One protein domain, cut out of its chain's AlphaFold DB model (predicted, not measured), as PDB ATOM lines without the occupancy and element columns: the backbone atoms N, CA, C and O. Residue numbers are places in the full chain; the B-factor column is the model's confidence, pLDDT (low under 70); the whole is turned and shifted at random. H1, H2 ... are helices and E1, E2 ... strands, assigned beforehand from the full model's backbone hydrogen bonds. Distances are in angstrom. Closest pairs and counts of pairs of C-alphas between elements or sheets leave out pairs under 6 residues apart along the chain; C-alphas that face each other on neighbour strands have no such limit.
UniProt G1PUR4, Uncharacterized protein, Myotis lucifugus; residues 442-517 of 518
ATOM      1  N   THR A 442      47.229 -52.053 -39.699       80.69
ATOM      2  CA  THR A 442      45.775 -51.858 -39.570       80.69
ATOM      3  C   THR A 442      45.239 -50.813 -40.545       80.69
ATOM      4  O   THR A 442      44.218 -51.060 -41.178       80.69
ATOM      5  N   THR A 443      45.948 -49.697 -40.735       83.00
ATOM      6  CA  THR A 443      45.577 -48.603 -41.645       83.00
ATOM      7  C   THR A 443      45.560 -49.076 -43.100       83.00
ATOM      8  O   THR A 443      44.601 -48.819 -43.823       83.00
ATOM      9  N   TYR A 444      46.559 -49.864 -43.518       83.12
ATOM     10  CA  TYR A 444      46.568 -50.500 -44.843       83.12
ATOM     11  C   TYR A 444      45.386 -51.461 -45.047       83.12
ATOM     12  O   TYR A 444      44.737 -51.421 -46.090       83.12
ATOM     13  N   ASN A 445      45.066 -52.293 -44.050       82.94
ATOM     14  CA  ASN A 445      43.906 -53.185 -44.123       82.94
ATOM     15  C   ASN A 445      42.590 -52.389 -44.211       82.94
ATOM     16  O   ASN A 445      41.749 -52.686 -45.056       82.94
ATOM     17  N   GLN A 446      42.425 -51.348 -43.388       84.12
ATOM     18  CA  GLN A 446      41.258 -50.459 -43.408       84.12
ATOM     19  C   GLN A 446      41.103 -49.742 -44.759       84.12
ATOM     20  O   GLN A 446      39.992 -49.674 -45.287       84.12
ATOM     21  N   LEU A 447      42.201 -49.289 -45.372       85.31
ATOM     22  CA  LEU A 447      42.195 -48.708 -46.718       85.31
ATOM     23  C   LEU A 447      41.777 -49.726 -47.783       85.31
ATOM     24  O   LEU A 447      40.906 -49.415 -48.591       85.31
ATOM     25  N   ASN A 448      42.304 -50.952 -47.739       82.00
ATOM     26  CA  ASN A 448      41.901 -52.024 -48.655       82.00
ATOM     27  C   ASN A 448      40.412 -52.394 -48.509       82.00
ATOM     28  O   ASN A 448      39.769 -52.708 -49.504       82.00
ATOM     29  N   HIS A 449      39.843 -52.316 -47.298       77.00
ATOM     30  CA  HIS A 449      38.406 -52.518 -47.057       77.00
ATOM     31  C   HIS A 449      37.529 -51.296 -47.394       77.00
ATOM     32  O   HIS A 449      36.330 -51.452 -47.605       77.00
ATOM     33  N   THR A 450      38.104 -50.094 -47.472       77.81
ATOM     34  CA  THR A 450      37.377 -48.848 -47.793       77.81
ATOM     35  C   THR A 450      37.411 -48.523 -49.291       77.81
ATOM     36  O   THR A 450      36.486 -47.909 -49.818       77.81
ATOM     37  N   LEU A 451      38.464 -48.952 -49.990       78.69
ATOM     38  CA  LEU A 451      38.745 -48.656 -51.399       78.69
ATOM     39  C   LEU A 451      38.688 -49.930 -52.271       78.69
ATOM     40  O   LEU A 451      39.453 -50.068 -53.219       78.69
ATOM     41  N   ILE A 452      37.784 -50.865 -51.942       68.88
ATOM     42  CA  ILE A 452      37.644 -52.183 -52.602       68.88
ATOM     43  C   ILE A 452      37.385 -52.062 -54.116       68.88
ATOM     44  O   ILE A 452      37.844 -52.897 -54.895       68.88
ATOM     45  N   SER A 453      36.616 -51.054 -54.533       66.12
ATOM     46  CA  SER A 453      36.051 -50.965 -55.882       66.12
ATOM     47  C   SER A 453      36.841 -50.020 -56.790       66.12
ATOM     48  O   SER A 453      36.881 -48.812 -56.564       66.12
ATOM     49  N   ASP A 454      37.392 -50.555 -57.882       63.91
ATOM     50  CA  ASP A 454      37.998 -49.759 -58.963       63.91
ATOM     51  C   ASP A 454      36.971 -48.897 -59.717       63.91
ATOM     52  O   ASP A 454      37.276 -47.779 -60.136       63.91
ATOM     53  N   ASP A 455      35.743 -49.403 -59.854       64.62
ATOM     54  CA  ASP A 455      34.683 -48.789 -60.663       64.62
ATOM     55  C   ASP A 455      33.754 -47.855 -59.865       64.62
ATOM     56  O   ASP A 455      32.874 -47.219 -60.443       64.62
ATOM     57  N   GLN A 456      33.911 -47.762 -58.537       73.75
ATOM     58  CA  GLN A 456      33.085 -46.901 -57.678       73.75
ATOM     59  C   GLN A 456      33.898 -46.298 -56.529       73.75
ATOM     60  O   GLN A 456      34.337 -47.002 -55.623       73.75
ATOM     61  N   LEU A 457      34.038 -44.971 -56.538       81.19
ATOM     62  CA  LEU A 457      34.576 -44.214 -55.408       81.19
ATOM     63  C   LEU A 457      33.532 -44.100 -54.282       81.19
ATOM     64  O   LEU A 457      32.364 -43.825 -54.577       81.19
ATOM     65  N   PRO A 458      33.924 -44.238 -53.001       81.38
ATOM     66  CA  PRO A 458      33.025 -43.982 -51.881       81.38
ATOM     67  C   PRO A 458      32.668 -42.489 -51.805       81.38
ATOM     68  O   PRO A 458      33.540 -41.626 -51.848       81.38
ATOM     69  N   GLU A 459      31.378 -42.165 -51.662       81.50
ATOM     70  CA  GLU A 459      30.915 -40.766 -51.588       81.50
ATOM     71  C   GLU A 459      31.321 -40.056 -50.288       81.50
ATOM     72  O   GLU A 459      31.390 -38.828 -50.247       81.50
ATOM     73  N   ASN A 460      31.583 -40.821 -49.226       84.06
ATOM     74  CA  ASN A 460      32.003 -40.326 -47.919       84.06
ATOM     75  C   ASN A 460      33.161 -41.195 -47.406       84.06
ATOM     76  O   ASN A 460      33.134 -42.409 -47.590       84.06
ATOM     77  N   ILE A 461      34.141 -40.589 -46.737       87.31
ATOM     78  CA  ILE A 461      35.230 -41.257 -46.011       87.31
ATOM     79  C   ILE A 461      35.390 -40.531 -44.674       87.31
ATOM     80  O   ILE A 461      35.343 -39.301 -44.637       87.31
ATOM     81  N   ILE A 462      35.568 -41.269 -43.578       85.19
ATOM     82  CA  ILE A 462      35.728 -40.699 -42.237       85.19
ATOM     83  C   ILE A 462      37.120 -41.056 -41.713       85.19
ATOM     84  O   ILE A 462      37.414 -42.229 -41.500       85.19
ATOM     85  N   LEU A 463      37.973 -40.055 -41.501       88.06
ATOM     86  CA  LEU A 463      39.243 -40.203 -40.789       88.06
ATOM     87  C   LEU A 463      39.003 -39.912 -39.304       88.06
ATOM     88  O   LEU A 463      38.488 -38.843 -38.970       88.06
ATOM     89  N   VAL A 464      39.367 -40.846 -38.424       86.88
ATOM     90  CA  VAL A 464      39.239 -40.688 -36.968       86.88
ATOM     91  C   VAL A 464      40.597 -40.854 -36.297       86.88
ATOM     92  O   VAL A 464      41.246 -41.891 -36.450       86.88
ATOM     93  N   ASN A 465      41.010 -39.862 -35.510       86.06
ATOM     94  CA  ASN A 465      42.155 -39.970 -34.609       86.06
ATOM     95  C   ASN A 465      41.797 -40.872 -33.417       86.06
ATOM     96  O   ASN A 465      41.236 -40.424 -32.419       86.06
ATOM     97  N   THR A 466      42.066 -42.170 -33.545       77.31
ATOM     98  CA  THR A 466      41.856 -43.143 -32.471       77.31
ATOM     99  C   THR A 466      42.868 -44.281 -32.554       77.31
ATOM    100  O   THR A 466      43.081 -44.870 -33.619       77.31
ATOM    101  N   SER A 467      43.461 -44.624 -31.408       71.81
ATOM    102  CA  SER A 467      44.188 -45.881 -31.196       71.81
ATOM    103  C   SER A 467      43.286 -47.099 -31.376       71.81
ATOM    104  O   SER A 467      43.734 -48.148 -31.848       71.81
ATOM    105  N   ASP A 468      42.010 -46.934 -31.038       65.62
ATOM    106  CA  ASP A 468      41.080 -48.011 -30.764       65.62
ATOM    107  C   ASP A 468      40.259 -48.314 -32.019       65.62
ATOM    108  O   ASP A 468      39.345 -47.579 -32.393       65.62
ATOM    109  N   ASN A 469      40.545 -49.457 -32.649       62.31
ATOM    110  CA  ASN A 469      39.841 -49.933 -33.848       62.31
ATOM    111  C   ASN A 469      38.378 -50.372 -33.574       62.31
ATOM    112  O   ASN A 469      37.738 -50.974 -34.436       62.31
ATOM    113  N   THR A 470      37.834 -50.088 -32.387       60.91
ATOM    114  CA  THR A 470      36.480 -50.463 -31.935       60.91
ATOM    115  C   THR A 470      35.373 -49.889 -32.826       60.91
ATOM    116  O   THR A 470      34.313 -50.496 -32.961       60.91
ATOM    117  N   LEU A 471      35.640 -48.768 -33.506       59.00
ATOM    118  CA  LEU A 471      34.710 -48.134 -34.446       59.00
ATOM    119  C   LEU A 471      34.469 -48.940 -35.738       59.00
ATOM    120  O   LEU A 471      33.472 -48.697 -36.413       59.00
ATOM    121  N   GLN A 472      35.302 -49.942 -36.062       59.03
ATOM    122  CA  GLN A 472      35.080 -50.814 -37.230       59.03
ATOM    123  C   GLN A 472      33.817 -51.692 -37.125       59.03
ATOM    124  O   GLN A 472      33.423 -52.309 -38.112       59.03
ATOM    125  N   GLY A 473      33.169 -51.761 -35.954       52.50
ATOM    126  CA  GLY A 473      31.921 -52.507 -35.756       52.50
ATOM    127  C   GLY A 473      30.675 -51.877 -36.396       52.50
ATOM    128  O   GLY A 473      29.628 -52.522 -36.426       52.50
ATOM    129  N   GLN A 474      30.753 -50.640 -36.902       52.50
ATOM    130  CA  GLN A 474      29.657 -49.986 -37.627       52.50
ATOM    131  C   GLN A 474      29.957 -49.952 -39.132       52.50
ATOM    132  O   GLN A 474      31.090 -49.700 -39.535       52.50
ATOM    133  N   MET A 475      28.943 -50.192 -39.977       50.88
ATOM    134  CA  MET A 475      29.078 -50.264 -41.445       50.88
ATOM    135  C   MET A 475      29.263 -48.883 -42.102       50.88
ATOM    136  O   MET A 475      28.440 -48.438 -42.902       50.88
ATOM    137  N   LEU A 476      30.351 -48.198 -41.762       59.34
ATOM    138  CA  LEU A 476      30.754 -46.915 -42.328       59.34
ATOM    139  C   LEU A 476      32.227 -46.975 -42.780       59.34
ATOM    140  O   LEU A 476      33.022 -47.693 -42.172       59.34
ATOM    141  N   PRO A 477      32.618 -46.220 -43.826       67.44
ATOM    142  CA  PRO A 477      33.996 -46.143 -44.318       67.44
ATOM    143  C   PRO A 477      34.883 -45.320 -43.364       67.44
ATOM    144  O   PRO A 477      35.228 -44.168 -43.641       67.44
ATOM    145  N   VAL A 478      35.200 -45.912 -42.210       77.69
ATOM    146  CA  VAL A 478      35.988 -45.319 -41.121       77.69
ATOM    147  C   VAL A 478      37.433 -45.817 -41.177       77.69
ATOM    148  O   VAL A 478      37.698 -47.018 -41.111       77.69
ATOM    149  N   LEU A 479      38.371 -44.875 -41.248       83.94
ATOM    150  CA  LEU A 479      39.814 -45.095 -41.211       83.94
ATOM    151  C   LEU A 479      40.364 -44.540 -39.891       83.94
ATOM    152  O   LEU A 479      40.177 -43.364 -39.585       83.94
ATOM    153  N   CYS A 480      41.045 -45.376 -39.109       82.56
ATOM    154  CA  CYS A 480      41.610 -44.997 -37.812       82.56
ATOM    155  C   CYS A 480      43.064 -44.537 -38.003       82.56
ATOM    156  O   CYS A 480      43.946 -45.352 -38.285       82.56
ATOM    157  N   THR A 481      43.335 -43.241 -37.856       83.69
ATOM    158  CA  THR A 481      44.643 -42.629 -38.143       83.69
ATOM    159  C   THR A 481      45.297 -42.096 -36.867       83.69
ATOM    160  O   THR A 481      44.902 -41.037 -36.394       83.69
ATOM    161  N   CYS A 482      46.305 -42.786 -36.320       79.31
ATOM    162  CA  CYS A 482      46.965 -42.362 -35.069       79.31
ATOM    163  C   CYS A 482      48.126 -41.392 -35.281       79.31
ATOM    164  O   CYS A 482      48.461 -40.602 -34.401       79.31
ATOM    165  N   PHE A 483      48.810 -41.521 -36.416       81.12
ATOM    166  CA  PHE A 483      50.094 -40.874 -36.661       81.12
ATOM    167  C   PHE A 483      50.103 -40.173 -38.017       81.12
ATOM    168  O   PHE A 483      49.338 -40.519 -38.918       81.12
ATOM    169  N   MET A 484      51.033 -39.233 -38.203       81.56
ATOM    170  CA  MET A 484      51.205 -38.526 -39.479       81.56
ATOM    171  C   MET A 484      51.395 -39.499 -40.656       81.56
ATOM    172  O   MET A 484      50.876 -39.263 -41.742       81.56
ATOM    173  N   ALA A 485      52.066 -40.635 -40.431       84.19
ATOM    174  CA  ALA A 485      52.219 -41.693 -41.427       84.19
ATOM    175  C   ALA A 485      50.873 -42.332 -41.845       84.19
ATOM    176  O   ALA A 485      50.649 -42.547 -43.037       84.19
ATOM    177  N   ASP A 486      49.952 -42.571 -40.898       85.31
ATOM    178  CA  ASP A 486      48.601 -43.085 -41.188       85.31
ATOM    179  C   ASP A 486      47.788 -42.087 -42.034       85.31
ATOM    180  O   ASP A 486      47.118 -42.471 -42.992       85.31
ATOM    181  N   ILE A 487      47.887 -40.792 -41.715       86.31
ATOM    182  CA  ILE A 487      47.220 -39.710 -42.456       86.31
ATOM    183  C   ILE A 487      47.786 -39.614 -43.883       86.31
ATOM    184  O   ILE A 487      47.031 -39.588 -44.858       86.31
ATOM    185  N   LEU A 488      49.117 -39.611 -44.022       86.69
ATOM    186  CA  LEU A 488      49.793 -39.519 -45.318       86.69
ATOM    187  C   LEU A 488      49.466 -40.708 -46.231       86.69
ATOM    188  O   LEU A 488      49.225 -40.495 -47.424       86.69
ATOM    189  N   VAL A 489      49.414 -41.941 -45.707       88.25
ATOM    190  CA  VAL A 489      49.023 -43.101 -46.526       88.25
ATOM    191  C   VAL A 489      47.541 -43.055 -46.889       88.25
ATOM    192  O   VAL A 489      47.211 -43.318 -48.043       88.25
ATOM    193  N   ALA A 490      46.658 -42.634 -45.974       88.38
ATOM    194  CA  ALA A 490      45.230 -42.528 -46.258       88.38
ATOM    195  C   ALA A 490      44.948 -41.551 -47.408       88.38
ATOM    196  O   ALA A 490      44.346 -41.941 -48.410       88.38
ATOM    197  N   PHE A 491      45.465 -40.319 -47.334       89.75
ATOM    198  CA  PHE A 491      45.321 -39.358 -48.432       89.75
ATOM    199  C   PHE A 491      46.000 -39.833 -49.725       89.75
ATOM    200  O   PHE A 491      45.420 -39.671 -50.799       89.75
ATOM    201  N   SER A 492      47.171 -40.477 -49.651       88.88
ATOM    202  CA  SER A 492      47.851 -41.021 -50.839       88.88
ATOM    203  C   SER A 492      47.020 -42.097 -51.546       88.88
ATOM    204  O   SER A 492      46.888 -42.057 -52.771       88.88
ATOM    205  N   SER A 493      46.417 -43.023 -50.795       88.69
ATOM    206  CA  SER A 493      45.545 -44.076 -51.328       88.69
ATOM    207  C   SER A 493      44.234 -43.520 -51.890       88.69
ATOM    208  O   SER A 493      43.820 -43.935 -52.970       88.69
ATOM    209  N   ILE A 494      43.615 -42.535 -51.228       87.88
ATOM    210  CA  ILE A 494      42.403 -41.862 -51.728       87.88
ATOM    211  C   ILE A 494      42.697 -41.136 -53.051       87.88
ATOM    212  O   ILE A 494      41.973 -41.310 -54.032       87.88
ATOM    213  N   ILE A 495      43.795 -40.374 -53.118       89.31
ATOM    214  CA  ILE A 495      44.230 -39.676 -54.337       89.31
ATOM    215  C   ILE A 495      44.550 -40.674 -55.460       89.31
ATOM    216  O   ILE A 495      44.195 -40.428 -56.614       89.31
ATOM    217  N   TRP A 496      45.186 -41.806 -55.142       87.75
ATOM    218  CA  TRP A 496      45.457 -42.873 -56.108       87.75
ATOM    219  C   TRP A 496      44.165 -43.494 -56.653       87.75
ATOM    220  O   TRP A 496      44.043 -43.630 -57.871       87.75
ATOM    221  N   GLN A 497      43.178 -43.783 -55.796       86.62
ATOM    222  CA  GLN A 497      41.893 -44.342 -56.229       86.62
ATOM    223  C   GLN A 497      41.113 -43.352 -57.105       86.62
ATOM    224  O   GLN A 497      40.571 -43.747 -58.133       86.62
ATOM    225  N   ILE A 498      41.122 -42.054 -56.773       86.25
ATOM    226  CA  ILE A 498      40.503 -41.012 -57.610       86.25
ATOM    227  C   ILE A 498      41.203 -40.921 -58.975       86.25
ATOM    228  O   ILE A 498      40.529 -40.895 -60.005       86.25
ATOM    229  N   GLN A 499      42.542 -40.933 -59.019       86.62
ATOM    230  CA  GLN A 499      43.294 -40.946 -60.283       86.62
ATOM    231  C   GLN A 499      42.997 -42.203 -61.113       86.62
ATOM    232  O   GLN A 499      42.809 -42.107 -62.323       86.62
ATOM    233  N   ARG A 500      42.917 -43.376 -60.473       85.56
ATOM    234  CA  ARG A 500      42.588 -44.661 -61.106       85.56
ATOM    235  C   ARG A 500      41.171 -44.661 -61.683       85.56
ATOM    236  O   ARG A 500      41.007 -44.979 -62.858       85.56
ATOM    237  N   TYR A 501      40.186 -44.195 -60.915       86.75
ATOM    238  CA  TYR A 501      38.808 -44.014 -61.372       86.75
ATOM    239  C   TYR A 501      38.734 -43.103 -62.606       86.75
ATOM    240  O   TYR A 501      38.130 -43.491 -63.603       86.75
ATOM    241  N   CYS A 502      39.397 -41.939 -62.577       87.25
ATOM    242  CA  CYS A 502      39.400 -40.970 -63.686       87.25
ATOM    243  C   CYS A 502      40.134 -41.462 -64.946       87.25
ATOM    244  O   CYS A 502      39.883 -40.951 -66.032       87.25
ATOM    245  N   ASN A 503      41.046 -42.433 -64.822       87.62
ATOM    246  CA  ASN A 503      41.691 -43.068 -65.975       87.62
ATOM    247  C   ASN A 503      40.802 -44.147 -66.619       87.62
ATOM    248  O   ASN A 503      40.932 -44.409 -67.814       87.62
ATOM    249  N   ASN A 504      39.922 -44.778 -65.833       85.31
ATOM    250  CA  ASN A 504      39.068 -45.885 -66.270       85.31
ATOM    251  C   ASN A 504      37.666 -45.426 -66.719       85.31
ATOM    252  O   ASN A 504      37.051 -46.074 -67.563       85.31
ATOM    253  N   ASN A 505      37.159 -44.318 -66.168       82.69
ATOM    254  CA  ASN A 505      35.803 -43.813 -66.393       82.69
ATOM    255  C   ASN A 505      35.810 -42.506 -67.192       82.69
ATOM    256  O   ASN A 505      36.588 -41.597 -66.920       82.69
ATOM    257  N   SER A 506      34.885 -42.382 -68.147       79.94
ATOM    258  CA  SER A 506      34.690 -41.162 -68.947       79.94
ATOM    259  C   SER A 506      33.811 -40.101 -68.274       79.94
ATOM    260  O   SER A 506      33.713 -38.983 -68.778       79.94
ATOM    261  N   GLN A 507      33.159 -40.435 -67.157       81.44
ATOM    262  CA  GLN A 507      32.386 -39.492 -66.350       81.44
ATOM    263  C   GLN A 507      33.257 -38.915 -65.223       81.44
ATOM    264  O   GLN A 507      34.068 -39.649 -64.653       81.44
ATOM    265  N   PRO A 508      33.091 -37.628 -64.862       78.81
ATOM    266  CA  PRO A 508      33.783 -37.061 -63.713       78.81
ATOM    267  C   PRO A 508      33.340 -37.771 -62.420       78.81
ATOM    268  O   PRO A 508      32.157 -38.095 -62.276       78.81
ATOM    269  N   PRO A 509      34.254 -37.999 -61.461       82.25
ATOM    270  CA  PRO A 509      33.902 -38.598 -60.182       82.25
ATOM    271  C   PRO A 509      32.920 -37.711 -59.410       82.25
ATOM    272  O   PRO A 509      33.011 -36.481 -59.436       82.25
ATOM    273  N   LYS A 510      32.012 -38.338 -58.655       82.94
ATOM    274  CA  LYS A 510      31.221 -37.629 -57.642       82.94
ATOM    275  C   LYS A 510      32.156 -36.991 -56.596       82.94
ATOM    276  O   LYS A 510      33.192 -37.585 -56.289       82.94
ATOM    277  N   PRO A 511      31.800 -35.837 -55.999       83.62
ATOM    278  CA  PRO A 511      32.581 -35.245 -54.917       83.62
ATOM    279  C   PRO A 511      32.708 -36.197 -53.718       83.62
ATOM    280  O   PRO A 511      31.724 -36.469 -53.031       83.62
ATOM    281  N   VAL A 512      33.925 -36.683 -53.466       86.50
ATOM    282  CA  VAL A 512      34.261 -37.500 -52.289       86.50
ATOM    283  C   VAL A 512      34.333 -36.586 -51.069       86.50
ATOM    284  O   VAL A 512      35.179 -35.694 -51.003       86.50
ATOM    285  N   LYS A 513      33.447 -36.795 -50.095       86.88
ATOM    286  CA  LYS A 513      33.421 -36.033 -48.842       86.88
ATOM    287  C   LYS A 513      34.337 -36.698 -47.823       86.88
ATOM    288  O   LYS A 513      34.115 -37.849 -47.464       86.88
ATOM    289  N   ILE A 514      35.341 -35.976 -47.339       88.62
ATOM    290  CA  ILE A 514      36.228 -36.457 -46.275       88.62
ATOM    291  C   ILE A 514      35.852 -35.730 -44.985       88.62
ATOM    292  O   ILE A 514      36.015 -34.515 -44.887       88.62
ATOM    293  N   LEU A 515      35.332 -36.474 -44.010       85.06
ATOM    294  CA  LEU A 515      35.155 -36.004 -42.640       85.06
ATOM    295  C   LEU A 515      36.417 -36.354 -41.849       85.06
ATOM    296  O   LEU A 515      36.896 -37.481 -41.931       85.06
ATOM    297  N   VAL A 516      36.940 -35.404 -41.079       86.31
ATOM    298  CA  VAL A 516      38.056 -35.628 -40.153       86.31
ATOM    299  C   VAL A 516      37.568 -35.303 -38.746       86.31
ATOM    300  O   VAL A 516      36.997 -34.236 -38.529       86.31
ATOM    301  N   ALA A 517      37.775 -36.225 -37.810       78.62
ATOM    302  CA  ALA A 517      37.468 -36.063 -36.393       78.62
ATOM    303  C   ALA A 517      38.661 -36.548 -35.559       78.62
ATOM    304  O   ALA A 517      39.279 -37.557 -35.909       78.62
TER     305      ALA A 517
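AT A GLANCE: This is residues 442 to 517 of the 518 residues of an uncharacterized protein of Myotis lucifugus (UniProt G1PUR4). A small sheet of three short parallel strands has one long helix, H3, running back beside it, and the far half of H3 reaches well past the strands. H1 packs beside E2 and the first half of H3, while the short H2 sits near E2 in the loop between E1 and E2. The printed part has 76 residues, in the order H1 E1 H2 E2 H3 E3, and its class is mixed, helices and strands. The sheet order is E2 E1 E3; the whole is compact, with a radius of gyration of the C-alphas of 12.4 A, but elongated, spanning 39 by 24 by 19 A.

IN THESE COORDINATES: Start at the sheet: E1 is residues 460 to 464, E2 478 to 480 and E3 513 to 517, ending at C-alpha 517 (37.468, -36.063, -36.393). Find C-alpha 484 at (51.205, -38.526, -39.479); from there H3 runs 30.3 A to residue 504. H1, residues 442 to 450, begins at (45.775, -51.858, -39.570) and is 12.1 A long; H2 is residues 469 to 473.

HOW THE PARTS SIT: Inner strand E1 is parallel to E3 at 17 degrees, with N 461 and O 513 2.8 A apart, and to E2 at 25 degrees, with N 479 and O 462 2.8 A apart. Each helix is on the sheet but only grazes it. E1, H2, E2 form a strand-helix-strand unit, parallel neighbours joined through a helix; E2, H3, E3 form a split one, with E1 between its strands; both crossovers are right-handed. With residues 486 to 493 alone, H3 touches H1, closest at the C-alphas of Thr 443 and Asp 486, 6.3 A, at a shallow tilt of 26 degrees, the same way. H2 and H3 are apart. Every O i to N i+4 pair is within hydrogen-bond range in H1 and H3; H2 has 0 of 1, but 2 of 2 O i to N i+3 pairs.

THE WHOLE: Look to Asp 468 and Ser 506 for the C-alphas farthest apart, 39.3 A. The printed part has no cut, and no link is long. Mean pLDDT of the printed part is 79.6; residues 452 to 455 and 468 to 477 are under 70.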